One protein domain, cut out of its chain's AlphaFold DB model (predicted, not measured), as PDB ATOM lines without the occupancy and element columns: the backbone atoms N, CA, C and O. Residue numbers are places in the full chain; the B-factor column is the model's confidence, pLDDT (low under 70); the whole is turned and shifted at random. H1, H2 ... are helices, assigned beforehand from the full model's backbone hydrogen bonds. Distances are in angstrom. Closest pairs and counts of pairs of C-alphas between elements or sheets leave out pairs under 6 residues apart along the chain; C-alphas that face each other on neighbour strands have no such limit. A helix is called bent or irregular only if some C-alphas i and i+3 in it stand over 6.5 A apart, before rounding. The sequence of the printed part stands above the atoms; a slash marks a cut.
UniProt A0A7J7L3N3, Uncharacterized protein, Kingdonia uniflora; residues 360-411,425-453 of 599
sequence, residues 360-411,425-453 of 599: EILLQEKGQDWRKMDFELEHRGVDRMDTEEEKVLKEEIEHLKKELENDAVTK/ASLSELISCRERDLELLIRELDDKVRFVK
ATOM      1  N   GLU A 360       9.131 -57.769 -13.831       74.12
ATOM      2  CA  GLU A 360       9.219 -57.433 -12.406       74.12
ATOM      3  C   GLU A 360      10.355 -58.169 -11.684       74.12
ATOM      4  O   GLU A 360      11.158 -57.525 -11.018       74.12
ATOM      5  N   ILE A 361      10.490 -59.487 -11.876       68.69
ATOM      6  CA  ILE A 361      11.561 -60.284 -11.255       68.69
ATOM      7  C   ILE A 361      12.925 -59.894 -11.831       68.69
ATOM      8  O   ILE A 361      13.885 -59.788 -11.080       68.69
ATOM      9  N   LEU A 362      13.023 -59.617 -13.138       72.00
ATOM     10  CA  LEU A 362      14.277 -59.148 -13.748       72.00
ATOM     11  C   LEU A 362      14.683 -57.742 -13.297       72.00
ATOM     12  O   LEU A 362      15.873 -57.438 -13.264       72.00
ATOM     13  N   LEU A 363      13.718 -56.874 -12.992       68.94
ATOM     14  CA  LEU A 363      13.985 -55.547 -12.448       68.94
ATOM     15  C   LEU A 363      14.358 -55.620 -10.963       68.94
ATOM     16  O   LEU A 363      15.351 -55.015 -10.568       68.94
ATOM     17  N   GLN A 364      13.669 -56.444 -10.173       75.75
ATOM     18  CA  GLN A 364      14.005 -56.689  -8.769       75.75
ATOM     19  C   GLN A 364      15.378 -57.376  -8.610       75.75
ATOM     20  O   GLN A 364      16.171 -56.973  -7.767       75.75
ATOM     21  N   GLU A 365      15.716 -58.341  -9.474       76.94
ATOM     22  CA  GLU A 365      17.046 -58.978  -9.557       76.94
ATOM     23  C   GLU A 365      18.147 -57.987  -9.988       76.94
ATOM     24  O   GLU A 365      19.316 -58.179  -9.663       76.94
ATOM     25  N   LYS A 366      17.776 -56.890 -10.665       78.81
ATOM     26  CA  LYS A 366      18.647 -55.740 -10.971       78.81
ATOM     27  C   LYS A 366      18.615 -54.629  -9.910       78.81
ATOM     28  O   LYS A 366      19.265 -53.606 -10.108       78.81
ATOM     29  N   GLY A 367      17.865 -54.789  -8.815       76.69
ATOM     30  CA  GLY A 367      17.709 -53.767  -7.773       76.69
ATOM     31  C   GLY A 367      16.940 -52.512  -8.209       76.69
ATOM     32  O   GLY A 367      17.104 -51.455  -7.605       76.69
ATOM     33  N   GLN A 368      16.135 -52.598  -9.272       75.50
ATOM     34  CA  GLN A 368      15.328 -51.498  -9.798       75.50
ATOM     35  C   GLN A 368      13.849 -51.714  -9.470       75.50
ATOM     36  O   GLN A 368      13.157 -52.471 -10.146       75.50
ATOM     37  N   ASP A 369      13.332 -51.015  -8.463       77.12
ATOM     38  CA  ASP A 369      11.899 -51.034  -8.173       77.12
ATOM     39  C   ASP A 369      11.139 -50.231  -9.234       77.12
ATOM     40  O   ASP A 369      11.252 -49.008  -9.307       77.12
ATOM     41  N   TRP A 370      10.325 -50.910 -10.047       72.81
ATOM     42  CA  TRP A 370       9.552 -50.267 -11.115       72.81
ATOM     43  C   TRP A 370       8.658 -49.137 -10.590       72.81
ATOM     44  O   TRP A 370       8.652 -48.070 -11.180       72.81
ATOM     45  N   ARG A 371       8.036 -49.302  -9.414       79.12
ATOM     46  CA  ARG A 371       7.248 -48.246  -8.744       79.12
ATOM     47  C   ARG A 371       8.063 -46.998  -8.412       79.12
ATOM     48  O   ARG A 371       7.542 -45.892  -8.485       79.12
ATOM     49  N   LYS A 372       9.333 -47.173  -8.033       82.62
ATOM     50  CA  LYS A 372      10.243 -46.064  -7.734       82.62
ATOM     51  C   LYS A 372      10.669 -45.360  -9.021       82.62
ATOM     52  O   LYS A 372      10.660 -44.139  -9.062       82.62
ATOM     53  N   MET A 373      10.963 -46.118 -10.078       72.00
ATOM     54  CA  MET A 373      11.250 -45.537 -11.392       72.00
ATOM     55  C   MET A 373      10.036 -44.826 -11.993       72.00
ATOM     56  O   MET A 373      10.208 -43.779 -12.601       72.00
ATOM     57  N   ASP A 374       8.825 -45.357 -11.821       73.31
ATOM     58  CA  ASP A 374       7.598 -44.712 -12.284       73.31
ATOM     59  C   ASP A 374       7.374 -43.397 -11.519       73.31
ATOM     60  O   ASP A 374       7.139 -42.374 -12.150       73.31
ATOM     61  N   PHE A 375       7.586 -43.370 -10.197       72.81
ATOM     62  CA  PHE A 375       7.565 -42.145  -9.381       72.81
ATOM     63  C   PHE A 375       8.642 -41.121  -9.805       72.81
ATOM     64  O   PHE A 375       8.360 -39.936  -9.958       72.81
ATOM     65  N   GLU A 376       9.878 -41.558 -10.066       75.81
ATOM     66  CA  GLU A 376      10.969 -40.694 -10.554       75.81
ATOM     67  C   GLU A 376      10.722 -40.171 -11.982       75.81
ATOM     68  O   GLU A 376      11.022 -39.015 -12.286       75.81
ATOM     69  N   LEU A 377      10.138 -40.990 -12.862       71.19
ATOM     70  CA  LEU A 377       9.660 -40.571 -14.182       71.19
ATOM     71  C   LEU A 377       8.447 -39.644 -14.073       71.19
ATOM     72  O   LEU A 377       8.235 -38.810 -14.960       71.19
ATOM     73  N   GLU A 378       7.644 -39.772 -13.017       67.12
ATOM     74  CA  GLU A 378       6.514 -38.895 -12.760       67.12
ATOM     75  C   GLU A 378       6.938 -37.518 -12.241       67.12
ATOM     76  O   GLU A 378       6.401 -36.527 -12.722       67.12
ATOM     77  N   HIS A 379       7.997 -37.426 -11.442       66.31
ATOM     78  CA  HIS A 379       8.511 -36.149 -10.929       66.31
ATOM     79  C   HIS A 379       9.784 -35.658 -11.641       66.31
ATOM     80  O   HIS A 379      10.584 -34.910 -11.074       66.31
ATOM     81  N   ARG A 380       9.999 -36.071 -12.899       74.06
ATOM     82  CA  ARG A 380      11.108 -35.560 -13.717       74.06
ATOM     83  C   ARG A 380      10.867 -34.089 -14.059       74.06
ATOM     84  O   ARG A 380       9.914 -33.778 -14.773       74.06
ATOM     85  N   GLY A 381      11.782 -33.236 -13.601       70.31
ATOM     86  CA  GLY A 381      11.590 -31.791 -13.623       70.31
ATOM     87  C   GLY A 381      11.389 -31.163 -15.005       70.31
ATOM     88  O   GLY A 381      11.879 -31.666 -16.024       70.31
ATOM     89  N   VAL A 382      10.658 -30.051 -15.015       73.94
ATOM     90  CA  VAL A 382      10.279 -29.284 -16.210       73.94
ATOM     91  C   VAL A 382      11.015 -27.946 -16.201       73.94
ATOM     92  O   VAL A 382      10.967 -27.219 -15.218       73.94
ATOM     93  N   ASP A 383      11.667 -27.588 -17.309       71.75
ATOM     94  CA  ASP A 383      12.317 -26.278 -17.442       71.75
ATOM     95  C   ASP A 383      11.253 -25.170 -17.532       71.75
ATOM     96  O   ASP A 383      10.607 -24.975 -18.570       71.75
ATOM     97  N   ARG A 384      11.014 -24.494 -16.406       78.56
ATOM     98  CA  ARG A 384      10.043 -23.406 -16.248       78.56
ATOM     99  C   ARG A 384      10.653 -22.248 -15.470       78.56
ATOM    100  O   ARG A 384      11.669 -22.383 -14.799       78.56
ATOM    101  N   MET A 385      10.010 -21.090 -15.563       72.25
ATOM    102  CA  MET A 385      10.431 -19.905 -14.819       72.25
ATOM    103  C   MET A 385      10.083 -20.049 -13.337       72.25
ATOM    104  O   MET A 385       8.965 -20.460 -13.012       72.25
ATOM    105  N   ASP A 386      11.021 -19.653 -12.474       78.56
ATOM    106  CA  ASP A 386      10.838 -19.617 -11.022       78.56
ATOM    107  C   ASP A 386       9.588 -18.806 -10.642       78.56
ATOM    108  O   ASP A 386       9.469 -17.623 -11.009       78.56
ATOM    109  N   THR A 387       8.685 -19.415  -9.872       85.12
ATOM    110  CA  THR A 387       7.536 -18.719  -9.279       85.12
ATOM    111  C   THR A 387       7.982 -17.798  -8.143       85.12
ATOM    112  O   THR A 387       9.122 -17.833  -7.679       85.12
ATOM    113  N   GLU A 388       7.093 -16.907  -7.707       85.62
ATOM    114  CA  GLU A 388       7.377 -15.994  -6.593       85.62
ATOM    115  C   GLU A 388       7.592 -16.767  -5.281       85.62
ATOM    116  O   GLU A 388       8.517 -16.462  -4.538       85.62
ATOM    117  N   GLU A 389       6.831 -17.843  -5.062       86.56
ATOM    118  CA  GLU A 389       6.966 -18.750  -3.912       86.56
ATOM    119  C   GLU A 389       8.341 -19.445  -3.875       86.56
ATOM    120  O   GLU A 389       8.968 -19.536  -2.819       86.56
ATOM    121  N   GLU A 390       8.870 -19.865  -5.031       89.94
ATOM    122  CA  GLU A 390      10.218 -20.445  -5.131       89.94
ATOM    123  C   GLU A 390      11.310 -19.423  -4.844       89.94
ATOM    124  O   GLU A 390      12.313 -19.760  -4.219       89.94
ATOM    125  N   LYS A 391      11.132 -18.174  -5.286       93.25
ATOM    126  CA  LYS A 391      12.087 -17.091  -5.009       93.25
ATOM    127  C   LYS A 391      12.116 -16.762  -3.525       93.25
ATOM    128  O   LYS A 391      13.201 -16.709  -2.966       93.25
ATOM    129  N   VAL A 392      10.953 -16.659  -2.878       94.50
ATOM    130  CA  VAL A 392      10.859 -16.433  -1.428       94.50
ATOM    131  C   VAL A 392      11.567 -17.545  -0.645       94.50
ATOM    132  O   VAL A 392      12.365 -17.244   0.238       94.50
ATOM    133  N   LEU A 393      11.369 -18.821  -1.002       93.25
ATOM    134  CA  LEU A 393      12.080 -19.928  -0.346       93.25
ATOM    135  C   LEU A 393      13.592 -19.921  -0.633       93.25
ATOM    136  O   LEU A 393      14.381 -20.188   0.272       93.25
ATOM    137  N   LYS A 394      14.026 -19.577  -1.856       93.50
ATOM    138  CA  LYS A 394      15.456 -19.399  -2.185       93.50
ATOM    139  C   LYS A 394      16.084 -18.260  -1.376       93.50
ATOM    140  O   LYS A 394      17.172 -18.436  -0.835       93.50
ATOM    141  N   GLU A 395      15.395 -17.128  -1.259       93.56
ATOM    142  CA  GLU A 395      15.824 -15.961  -0.482       93.56
ATOM    143  C   GLU A 395      15.896 -16.270   1.023       93.56
ATOM    144  O   GLU A 395      16.868 -15.884   1.673       93.56
ATOM    145  N   GLU A 396      14.942 -17.031   1.573       93.75
ATOM    146  CA  GLU A 396      14.988 -17.504   2.965       93.75
ATOM    147  C   GLU A 396      16.175 -18.454   3.200       93.75
ATOM    148  O   GLU A 396      16.930 -18.280   4.157       93.75
ATOM    149  N   ILE A 397      16.418 -19.411   2.296       94.50
ATOM    150  CA  ILE A 397      17.592 -20.300   2.356       94.50
ATOM    151  C   ILE A 397      18.898 -19.498   2.284       94.50
ATOM    152  O   ILE A 397      19.847 -19.798   3.011       94.50
ATOM    153  N   GLU A 398      18.971 -18.477   1.428       95.12
ATOM    154  CA  GLU A 398      20.121 -17.577   1.370       95.12
ATOM    155  C   GLU A 398      20.302 -16.759   2.653       95.12
ATOM    156  O   GLU A 398      21.440 -16.555   3.074       95.12
ATOM    157  N   HIS A 399      19.217 -16.287   3.274       93.69
ATOM    158  CA  HIS A 399      19.266 -15.566   4.546       93.69
ATOM    159  C   HIS A 399      19.836 -16.453   5.653       93.69
ATOM    160  O   HIS A 399      20.842 -16.099   6.265       93.69
ATOM    161  N   LEU A 400      19.278 -17.653   5.823       92.00
ATOM    162  CA  LEU A 400      19.730 -18.623   6.820       92.00
ATOM    163  C   LEU A 400      21.186 -19.062   6.589       92.00
ATOM    164  O   LEU A 400      21.933 -19.273   7.544       92.00
ATOM    165  N   LYS A 401      21.627 -19.163   5.325       92.44
ATOM    166  CA  LYS A 401      23.034 -19.433   4.981       92.44
ATOM    167  C   LYS A 401      23.955 -18.271   5.363       92.44
ATOM    168  O   LYS A 401      25.018 -18.528   5.921       92.44
ATOM    169  N   LYS A 402      23.540 -17.018   5.131       92.50
ATOM    170  CA  LYS A 402      24.277 -15.812   5.557       92.50
ATOM    171  C   LYS A 402      24.330 -15.699   7.082       92.50
ATOM    172  O   LYS A 402      25.369 -15.347   7.625       92.50
ATOM    173  N   GLU A 403      23.251 -16.038   7.786       88.56
ATOM    174  CA  GLU A 403      23.239 -16.109   9.251       88.56
ATOM    175  C   GLU A 403      24.207 -17.173   9.763       88.56
ATOM    176  O   GLU A 403      25.046 -16.847  10.591       88.56
ATOM    177  N   LEU A 404      24.183 -18.394   9.215       88.00
ATOM    178  CA  LEU A 404      25.119 -19.466   9.577       88.00
ATOM    179  C   LEU A 404      26.585 -19.089   9.287       88.00
ATOM    180  O   LEU A 404      27.466 -19.407  10.088       88.00
ATOM    181  N   GLU A 405      26.855 -18.392   8.179       89.56
ATOM    182  CA  GLU A 405      28.179 -17.851   7.845       89.56
ATOM    183  C   GLU A 405      28.620 -16.770   8.846       89.56
ATOM    184  O   GLU A 405      29.713 -16.868   9.407       89.56
ATOM    185  N   ASN A 406      27.757 -15.799   9.159       86.69
ATOM    186  CA  ASN A 406      28.015 -14.787  10.189       86.69
ATOM    187  C   ASN A 406      28.269 -15.432  11.561       86.69
ATOM    188  O   ASN A 406      29.193 -15.039  12.271       86.69
ATOM    189  N   ASP A 407      27.506 -16.467  11.908       81.12
ATOM    190  CA  ASP A 407      27.655 -17.254  13.130       81.12
ATOM    191  C   ASP A 407      28.953 -18.072  13.170       81.12
ATOM    192  O   ASP A 407      29.432 -18.416  14.251       81.12
ATOM    193  N   ALA A 408      29.515 -18.433  12.016       82.88
ATOM    194  CA  ALA A 408      30.830 -19.058  11.919       82.88
ATOM    195  C   ALA A 408      31.948 -18.006  12.039       82.88
ATOM    196  O   ALA A 408      32.941 -18.243  12.728       82.88
ATOM    197  N   VAL A 409      31.760 -16.826  11.439       80.88
ATOM    198  CA  VAL A 409      32.697 -15.693  11.506       80.88
ATOM    199  C   VAL A 409      32.795 -15.120  12.925       80.88
ATOM    200  O   VAL A 409      33.902 -14.903  13.412       80.88
ATOM    201  N   THR A 410      31.683 -14.938  13.644       73.94
ATOM    202  CA  THR A 410      31.707 -14.479  15.050       73.94
ATOM    203  C   THR A 410      32.403 -15.485  15.966       73.94
ATOM    204  O   THR A 410      33.238 -15.096  16.783       73.94
ATOM    205  N   LYS A 411      32.157 -16.791  15.773       71.19
ATOM    206  CA  LYS A 411      32.859 -17.867  16.496       71.19
ATOM    207  C   LYS A 411      34.360 -17.906  16.181       71.19
ATOM    208  O   LYS A 411      35.148 -18.183  17.082       71.19
ATOM    209  N   ALA A 425      23.862 -26.156  14.253       73.81
ATOM    210  CA  ALA A 425      23.067 -27.335  13.918       73.81
ATOM    211  C   ALA A 425      21.589 -26.983  13.653       73.81
ATOM    212  O   ALA A 425      21.060 -27.375  12.620       73.81
ATOM    213  N   SER A 426      20.961 -26.164  14.505       87.25
ATOM    214  CA  SER A 426      19.565 -25.722  14.363       87.25
ATOM    215  C   SER A 426      19.349 -24.894  13.092       87.25
ATOM    216  O   SER A 426      18.379 -25.121  12.373       87.25
ATOM    217  N   LEU A 427      20.280 -23.988  12.762       85.31
ATOM    218  CA  LEU A 427      20.245 -23.251  11.492       85.31
ATOM    219  C   LEU A 427      20.449 -24.187  10.288       85.31
ATOM    220  O   LEU A 427      19.741 -24.063   9.295       85.31
ATOM    221  N   SER A 428      21.360 -25.164  10.377       87.88
ATOM    222  CA  SER A 428      21.574 -26.145   9.300       87.88
ATOM    223  C   SER A 428      20.375 -27.081   9.090       87.88
ATOM    224  O   SER A 428      20.019 -27.394   7.953       87.88
ATOM    225  N   GLU A 429      19.694 -27.472  10.169       92.50
ATOM    226  CA  GLU A 429      18.451 -28.241  10.123       92.50
ATOM    227  C   GLU A 429      17.333 -27.412   9.484       92.50
ATOM    228  O   GLU A 429      16.658 -27.912   8.582       92.50
ATOM    229  N   LEU A 430      17.197 -26.133   9.861       93.12
ATOM    230  CA  LEU A 430      16.227 -25.203   9.282       93.12
ATOM    231  C   LEU A 430      16.472 -24.962   7.782       93.12
ATOM    232  O   LEU A 430      15.526 -25.055   7.001       93.12
ATOM    233  N   ILE A 431      17.729 -24.767   7.361       93.81
ATOM    234  CA  ILE A 431      18.123 -24.719   5.940       93.81
ATOM    235  C   ILE A 431      17.654 -25.988   5.223       93.81
ATOM    236  O   ILE A 431      16.967 -25.893   4.211       93.81
ATOM    237  N   SER A 432      17.945 -27.172   5.774       94.62
ATOM    238  CA  SER A 432      17.539 -28.440   5.152       94.62
ATOM    239  C   SER A 432      16.015 -28.625   5.097       94.62
ATOM    240  O   SER A 432      15.510 -29.317   4.214       94.62
ATOM    241  N   CYS A 433      15.264 -28.025   6.031       94.19
ATOM    242  CA  CYS A 433      13.803 -27.988   5.989       94.19
ATOM    243  C   CYS A 433      13.312 -27.098   4.848       94.19
ATOM    244  O   CYS A 433      12.509 -27.561   4.046       94.19
ATOM    245  N   ARG A 434      13.853 -25.882   4.706       95.50
ATOM    246  CA  ARG A 434      13.486 -24.982   3.604       95.50
ATOM    247  C   ARG A 434      13.898 -25.510   2.234       95.50
ATOM    248  O   ARG A 434      13.137 -25.370   1.284       95.50
ATOM    249  N   GLU A 435      15.042 -26.182   2.131       93.88
ATOM    250  CA  GLU A 435      15.461 -26.877   0.906       93.88
ATOM    251  C   GLU A 435      14.481 -28.006   0.533       93.88
ATOM    252  O   GLU A 435      14.124 -28.144  -0.636       93.88
ATOM    253  N   ARG A 436      13.962 -28.758   1.517       95.56
ATOM    254  CA  ARG A 436      12.910 -29.768   1.295       95.56
ATOM    255  C   ARG A 436      11.558 -29.158   0.912       95.56
ATOM    256  O   ARG A 436      10.909 -29.690   0.013       95.56
ATOM    257  N   ASP A 437      11.147 -28.059   1.544       94.56
ATOM    258  CA  ASP A 437       9.922 -27.325   1.188       94.56
ATOM    259  C   ASP A 437      10.002 -26.810  -0.262       94.56
ATOM    260  O   ASP A 437       9.069 -26.988  -1.046       94.56
ATOM    261  N   LEU A 438      11.158 -26.253  -0.647       93.00
ATOM    262  CA  LEU A 438      11.461 -25.799  -2.005       93.00
ATOM    263  C   LEU A 438      11.402 -26.961  -3.009       93.00
ATOM    264  O   LEU A 438      10.762 -26.826  -4.048       93.00
ATOM    265  N   GLU A 439      12.011 -28.114  -2.714       92.19
ATOM    266  CA  GLU A 439      11.916 -29.300  -3.580       92.19
ATOM    267  C   GLU A 439      10.474 -29.792  -3.766       92.19
ATOM    268  O   GLU A 439      10.100 -30.196  -4.869       92.19
ATOM    269  N   LEU A 440       9.665 -29.801  -2.701       91.88
ATOM    270  CA  LEU A 440       8.257 -30.201  -2.775       91.88
ATOM    271  C   LEU A 440       7.456 -29.233  -3.644       91.88
ATOM    272  O   LEU A 440       6.680 -29.680  -4.488       91.88
ATOM    273  N   LEU A 441       7.687 -27.932  -3.483       90.81
ATOM    274  CA  LEU A 441       7.025 -26.894  -4.262       90.81
ATOM    275  C   LEU A 441       7.462 -26.930  -5.740       90.81
ATOM    276  O   LEU A 441       6.605 -26.839  -6.619       90.81
ATOM    277  N   ILE A 442       8.746 -27.204  -6.030       89.88
ATOM    278  CA  ILE A 442       9.218 -27.482  -7.399       89.88
ATOM    279  C   ILE A 442       8.472 -28.677  -7.997       89.88
ATOM    280  O   ILE A 442       7.942 -28.563  -9.102       89.88
ATOM    281  N   ARG A 443       8.408 -29.810  -7.280       88.50
ATOM    282  CA  ARG A 443       7.720 -31.025  -7.754       88.50
ATOM    283  C   ARG A 443       6.246 -30.757  -8.020       88.50
ATOM    284  O   ARG A 443       5.764 -31.108  -9.088       88.50
ATOM    285  N   GLU A 444       5.545 -30.096  -7.100       89.44
ATOM    286  CA  GLU A 444       4.119 -29.802  -7.254       89.44
ATOM    287  C   GLU A 444       3.852 -28.861  -8.440       89.44
ATOM    288  O   GLU A 444       2.869 -29.033  -9.160       89.44
ATOM    289  N   LEU A 445       4.717 -27.871  -8.681       87.69
ATOM    290  CA  LEU A 445       4.592 -26.946  -9.810       87.69
ATOM    291  C   LEU A 445       4.985 -27.587 -11.151       87.69
ATOM    292  O   LEU A 445       4.318 -27.337 -12.158       87.69
ATOM    293  N   ASP A 446       5.993 -28.458 -11.174       85.94
ATOM    294  CA  ASP A 446       6.360 -29.262 -12.347       85.94
ATOM    295  C   ASP A 446       5.245 -30.254 -12.693       85.94
ATOM    296  O   ASP A 446       4.814 -30.336 -13.847       85.94
ATOM    297  N   ASP A 447       4.700 -30.933 -11.681       84.56
ATOM    298  CA  ASP A 447       3.527 -31.791 -11.790       84.56
ATOM    299  C   ASP A 447       2.319 -30.998 -12.288       84.56
ATOM    300  O   ASP A 447       1.674 -31.428 -13.241       84.56
ATOM    301  N   LYS A 448       2.031 -29.811 -11.736       84.38
ATOM    302  CA  LYS A 448       0.982 -28.919 -12.256       84.38
ATOM    303  C   LYS A 448       1.222 -28.639 -13.741       84.38
ATOM    304  O   LYS A 448       0.343 -28.933 -14.543       84.38
ATOM    305  N   VAL A 449       2.397 -28.173 -14.165       80.94
ATOM    306  CA  VAL A 449       2.674 -27.894 -15.593       80.94
ATOM    307  C   VAL A 449       2.502 -29.141 -16.476       80.94
ATOM    308  O   VAL A 449       1.962 -29.051 -17.584       80.94
ATOM    309  N   ARG A 450       2.910 -30.315 -15.990       80.44
ATOM    310  CA  ARG A 450       2.903 -31.579 -16.742       80.44
ATOM    311  C   ARG A 450       1.535 -32.273 -16.780       80.44
ATOM    312  O   ARG A 450       1.183 -32.892 -17.786       80.44
ATOM    313  N   PHE A 451       0.755 -32.157 -15.708       74.12
ATOM    314  CA  PHE A 451      -0.541 -32.808 -15.510       74.12
ATOM    315  C   PHE A 451      -1.748 -31.868 -15.666       74.12
ATOM    316  O   PHE A 451      -2.860 -32.381 -15.780       74.12
ATOM    317  N   VAL A 452      -1.578 -30.540 -15.770       66.38
ATOM    318  CA  VAL A 452      -2.679 -29.570 -15.992       66.38
ATOM    319  C   VAL A 452      -3.580 -29.998 -17.152       66.38
ATOM    320  O   VAL A 452      -4.800 -29.995 -17.005       66.38
ATOM    321  N   LYS A 453      -2.997 -30.498 -18.252       59.66
ATOM    322  CA  LYS A 453      -3.758 -31.032 -19.397       59.66
ATOM    323  C   LYS A 453      -4.575 -32.288 -19.055       59.66
ATOM    324  O   LYS A 453      -5.696 -32.431 -19.523       59.66
TER     325      LYS A 453
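AT A GLANCE: This is residues 360 to 411 and 425 to 453 of the 599 residues of an uncharacterized protein of Kingdonia uniflora (UniProt A0A7J7L3N3). Two long helices, H3 and H4, lie side by side and run opposite ways, and an arm of two short helices, H1 and H2, leads away from the pair near the last residues of H4, making a V with it. In this arm residues 362 to 367 and 371 to 377 stick out free, and the link from H2 to H3 crosses over H4. The printed part has 81 residues with four named helices in the order H1, H2, H3, H4 and no named strand; the class is all helix. It is only just extended, close to loose, with a radius of gyration of the C-alphas of 17.9 A, and flat, spanning 56 by 35 by 16 A.

HOW THE PARTS SIT: H1, residues 360 to 365, is close to but not clearly touching H2, residues 370 to 378; their closest C-alphas, of Leu 363 and Trp 370, are 7.0 A apart, and their lines are about perpendicular at 79 degrees. H2 is close to but not clearly touching H4, residues 425 to 453, at 81 degrees, about perpendicular; the closest C-alphas, of Glu 378 and Asp 447, are 7.8 A apart. H3, residues 388 to 411, touches H4 at a shallow tilt of 15 degrees, opposite ways, with the C-alphas of Ile 397 and Ile 431 closest at 5.7 A. H1 is apart from H3 and H4, and H2 is apart from H3. In H1 and H2 every O i to N i+4 pair is within hydrogen-bond range; in H3 19 of 20 are, and in H4 24 of 25.

IN THESE COORDINATES: H1 begins at C-alpha 360, (9.219, -57.433, -12.406), and is 8.5 A long; H2 is 11.9 A long. H3 begins at C-alpha 388, (7.377, -15.994, -6.593), and is 34.4 A long. H4, 42.9 A long, ends at C-alpha 453, (-3.758, -31.032, -19.397); it is irregular, with C-alphas 450 and 453 7.2 A apart.

THE WHOLE: The two C-alphas farthest apart, of Ile 361 and Thr 410, are 56.5 A apart. Residues 412 to 424 are not printed, and C-alphas 411 and 425 are 13.9 A apart across this cut. Of the links that are printed whole, H1 to H2 is tight and H2 to H3 short. The mean pLDDT of the printed part is 83.1, with residues 361, 363, 378 to 379 and 452 to 453 under 70.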